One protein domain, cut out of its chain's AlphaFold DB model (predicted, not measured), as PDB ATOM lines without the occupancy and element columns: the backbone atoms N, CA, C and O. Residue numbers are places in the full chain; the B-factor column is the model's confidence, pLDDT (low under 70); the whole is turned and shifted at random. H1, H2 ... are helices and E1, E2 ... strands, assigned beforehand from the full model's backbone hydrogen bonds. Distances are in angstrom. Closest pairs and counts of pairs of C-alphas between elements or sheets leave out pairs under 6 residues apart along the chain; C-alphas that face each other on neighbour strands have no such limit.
ATOM      1  N   ALA A   4     299.715 238.893 296.139       93.31
ATOM      2  CA  ALA A   4     298.301 239.102 296.434       93.31
ATOM      3  C   ALA A   4     297.405 238.612 295.296       93.31
ATOM      4  O   ALA A   4     296.302 238.123 295.525       93.31
ATOM      5  N   LYS A   5     297.876 238.747 294.050       94.12
ATOM      6  CA  LYS A   5     297.110 238.381 292.858       94.12
ATOM      7  C   LYS A   5     298.014 237.861 291.749       94.12
ATOM      8  O   LYS A   5     299.138 238.331 291.568       94.12
ATOM      9  N   ILE A   6     297.479 236.927 290.971       94.00
ATOM     10  CA  ILE A   6     298.059 236.476 289.707       94.00
ATOM     11  C   ILE A   6     297.081 236.844 288.594       94.00
ATOM     12  O   ILE A   6     295.895 236.531 288.678       94.00
ATOM     13  N   ILE A   7     297.569 237.542 287.572       94.81
ATOM     14  CA  ILE A   7     296.793 237.866 286.372       94.81
ATOM     15  C   ILE A   7     297.244 236.931 285.256       94.81
ATOM     16  O   ILE A   7     298.408 236.969 284.861       94.81
ATOM     17  N   THR A   8     296.318 236.130 284.740       94.50
ATOM     18  CA  THR A   8     296.544 235.284 283.564       94.50
ATOM     19  C   THR A   8     296.116 236.032 282.307       94.50
ATOM     20  O   THR A   8     295.015 236.574 282.242       94.50
ATOM     21  N   VAL A   9     296.994 236.070 281.310       92.62
ATOM     22  CA  VAL A   9     296.790 236.748 280.031       92.62
ATOM     23  C   VAL A   9     296.975 235.738 278.905       92.62
ATOM     24  O   VAL A   9     298.046 235.143 278.775       92.62
ATOM     25  N   HIS A  10     295.942 235.601 278.075       90.62
ATOM     26  CA  HIS A  10     295.957 234.840 276.828       90.62
ATOM     27  C   HIS A  10     295.938 235.828 275.654       90.62
ATOM     28  O   HIS A  10     294.933 236.521 275.468       90.62
ATOM     29  N   PRO A  11     297.033 235.973 274.888       85.06
ATOM     30  CA  PRO A  11     297.061 236.878 273.748       85.06
ATOM     31  C   PRO A  11     296.073 236.427 272.666       85.06
ATOM     32  O   PRO A  11     296.153 235.304 272.177       85.06
ATOM     33  N   VAL A  12     295.184 237.328 272.240       85.31
ATOM     34  CA  VAL A  12     294.125 237.032 271.253       85.31
ATOM     35  C   VAL A  12     294.695 236.475 269.943       85.31
ATOM     36  O   VAL A  12     294.170 235.515 269.393       85.31
ATOM     37  N   ASN A  13     295.815 237.032 269.477       86.00
ATOM     38  CA  ASN A  13     296.435 236.640 268.207       86.00
ATOM     39  C   ASN A  13     297.421 235.465 268.336       86.00
ATOM     40  O   ASN A  13     298.002 235.052 267.337       86.00
ATOM     41  N   GLN A  14     297.665 234.958 269.550       85.12
ATOM     42  CA  GLN A  14     298.588 233.849 269.817       85.12
ATOM     43  C   GLN A  14     297.999 232.953 270.920       85.12
ATOM     44  O   GLN A  14     298.448 233.006 272.062       85.12
ATOM     45  N   PRO A  15     296.989 232.121 270.605       80.69
ATOM     46  CA  PRO A  15     296.254 231.335 271.602       80.69
ATOM     47  C   PRO A  15     297.105 230.272 272.315       80.69
ATOM     48  O   PRO A  15     296.738 229.813 273.393       80.69
ATOM     49  N   GLY A  16     298.247 229.886 271.732       83.81
ATOM     50  CA  GLY A  16     299.225 228.999 272.372       83.81
ATOM     51  C   GLY A  16     300.103 229.686 273.423       83.81
ATOM     52  O   GLY A  16     300.818 229.002 274.157       83.81
ATOM     53  N   ASP A  17     300.050 231.015 273.505       92.12
ATOM     54  CA  ASP A  17     300.811 231.789 274.471       92.12
ATOM     55  C   ASP A  17     300.003 232.002 275.756       92.12
ATOM     56  O   ASP A  17     298.799 232.265 275.753       92.12
ATOM     57  N   VAL A  18     300.701 231.952 276.886       92.81
ATOM     58  CA  VAL A  18     300.152 232.325 278.189       92.81
ATOM     59  C   VAL A  18     301.173 233.137 278.969       92.81
ATOM     60  O   VAL A  18     302.366 232.815 279.001       92.81
ATOM     61  N   LYS A  19     300.706 234.203 279.618       93.19
ATOM     62  CA  LYS A  19     301.494 235.027 280.536       93.19
ATOM     63  C   LYS A  19     300.789 235.125 281.886       93.19
ATOM     64  O   LYS A  19     299.607 235.434 281.957       93.19
ATOM     65  N   TYR A  20     301.549 234.925 282.949       94.25
ATOM     66  CA  TYR A  20     301.165 235.118 284.337       94.25
ATOM     67  C   TYR A  20     301.898 236.341 284.878       94.25
ATOM     68  O   TYR A  20     303.127 236.400 284.825       94.25
ATOM     69  N   ILE A  21     301.165 237.318 285.400       95.88
ATOM     70  CA  ILE A  21     301.721 238.520 286.027       95.88
ATOM     71  C   ILE A  21     301.466 238.438 287.529       95.88
ATOM     72  O   ILE A  21     300.322 238.309 287.958       95.88
ATOM     73  N   PHE A  22     302.531 238.535 288.324       95.38
ATOM     74  CA  PHE A  22     302.456 238.493 289.784       95.38
ATOM     75  C   PHE A  22     302.340 239.911 290.339       95.38
ATOM     76  O   PHE A  22     303.207 240.748 290.072       95.38
ATOM     77  N   ILE A  23     301.300 240.164 291.130       96.56
ATOM     78  CA  ILE A  23     301.022 241.457 291.761       96.56
ATOM     79  C   ILE A  23     301.140 241.321 293.283       96.56
ATOM     80  O   ILE A  23     300.634 240.357 293.868       96.56
ATOM     81  N   GLY A  24     301.849 242.259 293.910       95.19
ATOM     82  CA  GLY A  24     302.044 242.339 295.356       95.19
ATOM     83  C   GLY A  24     300.845 242.936 296.087       95.19
ATOM     84  O   GLY A  24     299.944 243.498 295.470       95.19
ATOM     85  N   GLU A  25     300.838 242.812 297.414       94.31
ATOM     86  CA  GLU A  25     299.803 243.403 298.286       94.31
ATOM     87  C   GLU A  25     299.747 244.936 298.176       94.31
ATOM     88  O   GLU A  25     298.684 245.526 298.318       94.31
ATOM     89  N   ASP A  26     300.873 245.569 297.846       94.31
ATOM     90  CA  ASP A  26     301.003 247.003 297.566       94.31
ATOM     91  C   ASP A  26     300.571 247.394 296.138       94.31
ATOM     92  O   ASP A  26     300.743 248.537 295.719       94.31
ATOM     93  N   GLY A  27     300.053 246.442 295.354       92.00
ATOM     94  CA  GLY A  27     299.701 246.635 293.948       92.00
ATOM     95  C   GLY A  27     300.900 246.658 292.994       92.00
ATOM     96  O   GLY A  27     300.714 246.791 291.784       92.00
ATOM     97  N   SER A  28     302.131 246.495 293.492       94.62
ATOM     98  CA  SER A  28     303.330 246.506 292.652       94.62
ATOM     99  C   SER A  28     303.431 245.249 291.786       94.62
ATOM    100  O   SER A  28     303.026 244.146 292.165       94.62
ATOM    101  N   ARG A  29     304.018 245.386 290.595       95.19
ATOM    102  CA  ARG A  29     304.325 244.237 289.739       95.19
ATOM    103  C   ARG A  29     305.589 243.545 290.238       95.19
ATOM    104  O   ARG A  29     306.694 244.061 290.097       95.19
ATOM    105  N   LEU A  30     305.428 242.337 290.765       95.31
ATOM    106  CA  LEU A  30     306.516 241.545 291.343       95.31
ATOM    107  C   LEU A  30     307.305 240.758 290.292       95.31
ATOM    108  O   LEU A  30     308.469 240.412 290.511       95.31
ATOM    109  N   GLY A  31     306.691 240.456 289.150       95.00
ATOM    110  CA  GLY A  31     307.335 239.767 288.037       95.00
ATOM    111  C   GLY A  31     306.327 239.116 287.106       95.00
ATOM    112  O   GLY A  31     305.125 239.372 287.192       95.00
ATOM    113  N   GLU A  32     306.824 238.244 286.242       95.19
ATOM    114  CA  GLU A  32     306.002 237.465 285.328       95.19
ATOM    115  C   GLU A  32     306.615 236.106 285.009       95.19
ATOM    116  O   GLU A  32     307.814 235.881 285.159       95.19
ATOM    117  N   ALA A  33     305.775 235.191 284.559       94.94
ATOM    118  CA  ALA A  33     306.188 233.923 283.992       94.94
ATOM    119  C   ALA A  33     305.239 233.564 282.858       94.94
ATOM    120  O   ALA A  33     304.149 234.120 282.753       94.94
ATOM    121  N   GLY A  34     305.617 232.628 282.009       94.56
ATOM    122  CA  GLY A  34     304.717 232.192 280.959       94.56
ATOM    123  C   GLY A  34     305.372 231.246 279.986       94.56
ATOM    124  O   GLY A  34     306.528 230.858 280.149       94.56
ATOM    125  N   ARG A  35     304.615 230.910 278.951       92.88
ATOM    126  CA  ARG A  35     305.100 230.165 277.801       92.88
ATOM    127  C   ARG A  35     304.665 230.909 276.558       92.88
ATOM    128  O   ARG A  35     303.478 231.170 276.402       92.88
ATOM    129  N   THR A  36     305.622 231.264 275.715       88.44
ATOM    130  CA  THR A  36     305.325 231.815 274.392       88.44
ATOM    131  C   THR A  36     305.997 231.001 273.305       88.44
ATOM    132  O   THR A  36     307.022 230.362 273.551       88.44
ATOM    133  N   LEU A  37     305.470 231.064 272.084       84.94
ATOM    134  CA  LEU A  37     306.110 230.462 270.913       84.94
ATOM    135  C   LEU A  37     307.526 231.018 270.680       84.94
ATOM    136  O   LEU A  37     308.421 230.281 270.280       84.94
ATOM    137  N   LYS A  38     307.753 232.306 270.980       84.50
ATOM    138  CA  LYS A  38     309.044 232.981 270.755       84.50
ATOM    139  C   LYS A  38     310.086 232.728 271.851       84.50
ATOM    140  O   LYS A  38     311.267 232.619 271.542       84.50
ATOM    141  N   LYS A  39     309.682 232.722 273.126       81.94
ATOM    142  CA  LYS A  39     310.608 232.618 274.276       81.94
ATOM    143  C   LYS A  39     310.614 231.232 274.928       81.94
ATOM    144  O   LYS A  39     311.418 231.005 275.826       81.94
ATOM    145  N   GLY A  40     309.727 230.320 274.525       88.88
ATOM    146  CA  GLY A  40     309.477 229.096 275.281       88.88
ATOM    147  C   GLY A  40     308.962 229.429 276.683       88.88
ATOM    148  O   GLY A  40     308.269 230.430 276.874       88.88
ATOM    149  N   THR A  41     309.295 228.599 277.672       92.50
ATOM    150  CA  THR A  41     308.960 228.866 279.078       92.50
ATOM    151  C   THR A  41     309.928 229.889 279.671       92.50
ATOM    152  O   THR A  41     311.139 229.674 279.662       92.50
ATOM    153  N   TYR A  42     309.409 230.978 280.234       93.12
ATOM    154  CA  TYR A  42     310.213 232.055 280.811       93.12
ATOM    155  C   TYR A  42     309.733 232.459 282.207       93.12
ATOM    156  O   TYR A  42     308.577 232.255 282.584       93.12
ATOM    157  N   TYR A  43     310.657 233.063 282.956       94.31
ATOM    158  CA  TYR A  43     310.487 233.493 284.339       94.31
ATOM    159  C   TYR A  43     311.264 234.797 284.560       94.31
ATOM    160  O   TYR A  43     312.496 234.791 284.604       94.31
ATOM    161  N   GLU A  44     310.565 235.919 284.703       93.19
ATOM    162  CA  GLU A  44     311.152 237.257 284.809       93.19
ATOM    163  C   GLU A  44     310.694 237.983 286.093       93.19
ATOM    164  O   GLU A  44     309.614 237.753 286.644       93.19
ATOM    165  N   GLY A  45     311.544 238.870 286.618       92.00
ATOM    166  CA  GLY A  45     311.300 239.560 287.891       92.00
ATOM    167  C   GLY A  45     311.404 238.658 289.130       92.00
ATOM    168  O   GLY A  45     311.759 237.479 289.046       92.00
ATOM    169  N   ARG A  46     311.124 239.219 290.315       91.31
ATOM    170  CA  ARG A  46     311.213 238.484 291.592       91.31
ATOM    171  C   ARG A  46     310.174 237.360 291.658       91.31
ATOM    172  O   ARG A  46     310.517 236.252 292.058       91.31
ATOM    173  N   GLY A  47     308.948 237.629 291.202       89.50
ATOM    174  CA  GLY A  47     307.853 236.655 291.120       89.50
ATOM    175  C   GLY A  47     308.178 235.464 290.218       89.50
ATOM    176  O   GLY A  47     308.090 234.321 290.658       89.50
ATOM    177  N   GLY A  48     308.643 235.724 288.991       90.94
ATOM    178  CA  GLY A  48     309.025 234.664 288.059       90.94
ATOM    179  C   GLY A  48     310.180 233.813 288.587       90.94
ATOM    180  O   GLY A  48     310.096 232.586 288.580       90.94
ATOM    181  N   LYS A  49     311.241 234.444 289.109       91.56
ATOM    182  CA  LYS A  49     312.391 233.722 289.684       91.56
ATOM    183  C   LYS A  49     311.993 232.844 290.876       91.56
ATOM    184  O   LYS A  49     312.479 231.721 290.973       91.56
ATOM    185  N   ALA A  50     311.103 233.330 291.743       90.00
ATOM    186  CA  ALA A  50     310.587 232.548 292.865       90.00
ATOM    187  C   ALA A  50     309.793 231.322 292.387       90.00
ATOM    188  O   ALA A  50     310.034 230.222 292.878       90.00
ATOM    189  N   LEU A  51     308.920 231.485 291.383       89.19
ATOM    190  CA  LEU A  51     308.191 230.363 290.786       89.19
ATOM    191  C   LEU A  51     309.148 229.332 290.172       89.19
ATOM    192  O   LEU A  51     308.990 228.138 290.405       89.19
ATOM    193  N   ARG A  52     310.180 229.777 289.444       91.06
ATOM    194  CA  ARG A  52     311.201 228.874 288.891       91.06
ATOM    195  C   ARG A  52     311.909 228.071 289.983       91.06
ATOM    196  O   ARG A  52     312.141 226.884 289.796       91.06
ATOM    197  N   GLY A  53     312.250 228.707 291.104       89.69
ATOM    198  CA  GLY A  53     312.871 228.031 292.247       89.69
ATOM    199  C   GLY A  53     311.955 227.004 292.922       89.69
ATOM    200  O   GLY A  53     312.450 226.007 293.433       89.69
ATOM    201  N   LEU A  54     310.637 227.227 292.898       87.56
ATOM    202  CA  LEU A  54     309.643 226.296 293.436       87.56
ATOM    203  C   LEU A  54     309.402 225.093 292.514       87.56
ATOM    204  O   LEU A  54     309.243 223.986 293.007       87.56
ATOM    205  N   LEU A  55     309.395 225.306 291.195       86.12
ATOM    206  CA  LEU A  55     309.187 224.253 290.190       86.12
ATOM    207  C   LEU A  55     310.460 223.463 289.846       86.12
ATOM    208  O   LEU A  55     310.378 222.410 289.229       86.12
ATOM    209  N   GLY A  56     311.638 224.000 290.172       74.81
ATOM    210  CA  GLY A  56     312.938 223.362 289.945       74.81
ATOM    211  C   GLY A  56     313.368 222.389 291.049       74.81
ATOM    212  O   GLY A  56     314.555 222.072 291.117       74.81
ATOM    213  N   LYS A  57     312.440 221.979 291.920       51.12
ATOM    214  CA  LYS A  57     312.602 220.931 292.932       51.12
ATOM    215  C   LYS A  57     311.686 219.760 292.621       51.12
ATOM    216  O   LYS A  57     310.536 220.030 292.215       51.12
TER     217      LYS A  57
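AT A GLANCE: This is residues 4 to 57 of the 57 residues of an uncharacterized protein of marine sediment metagenome (UniProt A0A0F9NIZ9). A single twisted sheet of four antiparallel strands makes a wall, and one short helix, H1, stands up from one face of it on the E3 and E4 side; the other face is bare. The 54 printed residues hold E1, E2, E3, E4 and H1 in that order along the chain, and the sheet's order is E1, E2, E3, E4, a meander, each strand the antiparallel neighbour of the one before. The class is mixed, helices and strands, in two layers, the helix on one face of the sheet. The whole is compact, with a radius of gyration of the C-alphas of 11.4 A, and flat, spanning 31 by 27 by 13 A.

HOW THE PARTS SIT: Inner strands E2, residues 18 to 24, and E3, residues 29 to 36, form a hairpin at 170 degrees, with N 20 and O 33 2.7 A apart. Edge strand E1, residues 4 to 9, forms a hairpin with E2 at 160 degrees; N 9 and O 19 are 2.8 A apart. Edge strand E4, residues 40 to 44, forms a hairpin with E3 at 174 degrees; N 44 and O 32 are 2.8 A apart. E1 and E4 are apart. The sheet is twisted, its C-alphas up to 4.3 A off the best plane. H1, residues 45 to 55, is on the sheet at a height over the sheet of 7.2 A, over E3 and only just over E4, where 3 of its C-alphas fall. Its line rises 52 degrees, and it stands up from the sheet. Its closest C-alphas to E3 are those of Gly 45 and Gly 31, 4.0 A apart. In H1 every O i to N i+4 pair is within hydrogen-bond range.

IN THESE COORDINATES: E2 measures 20.0 A and E3 19.8 A from first to last C-alpha, E1 16.6 A, H1 15.6 A and E4 12.7 A. E1 begins at C-alpha 4 (298.301, 239.102, 296.434), and H1 ends at C-alpha 55 (309.187, 224.253, 290.190).

THE WHOLE: The C-alphas farthest apart, those of Asn 13 and Lys 57, are 33.5 A apart. The printed part has no cut and no long link. Mean pLDDT of the printed part is 90.2; residue 57 is under 70.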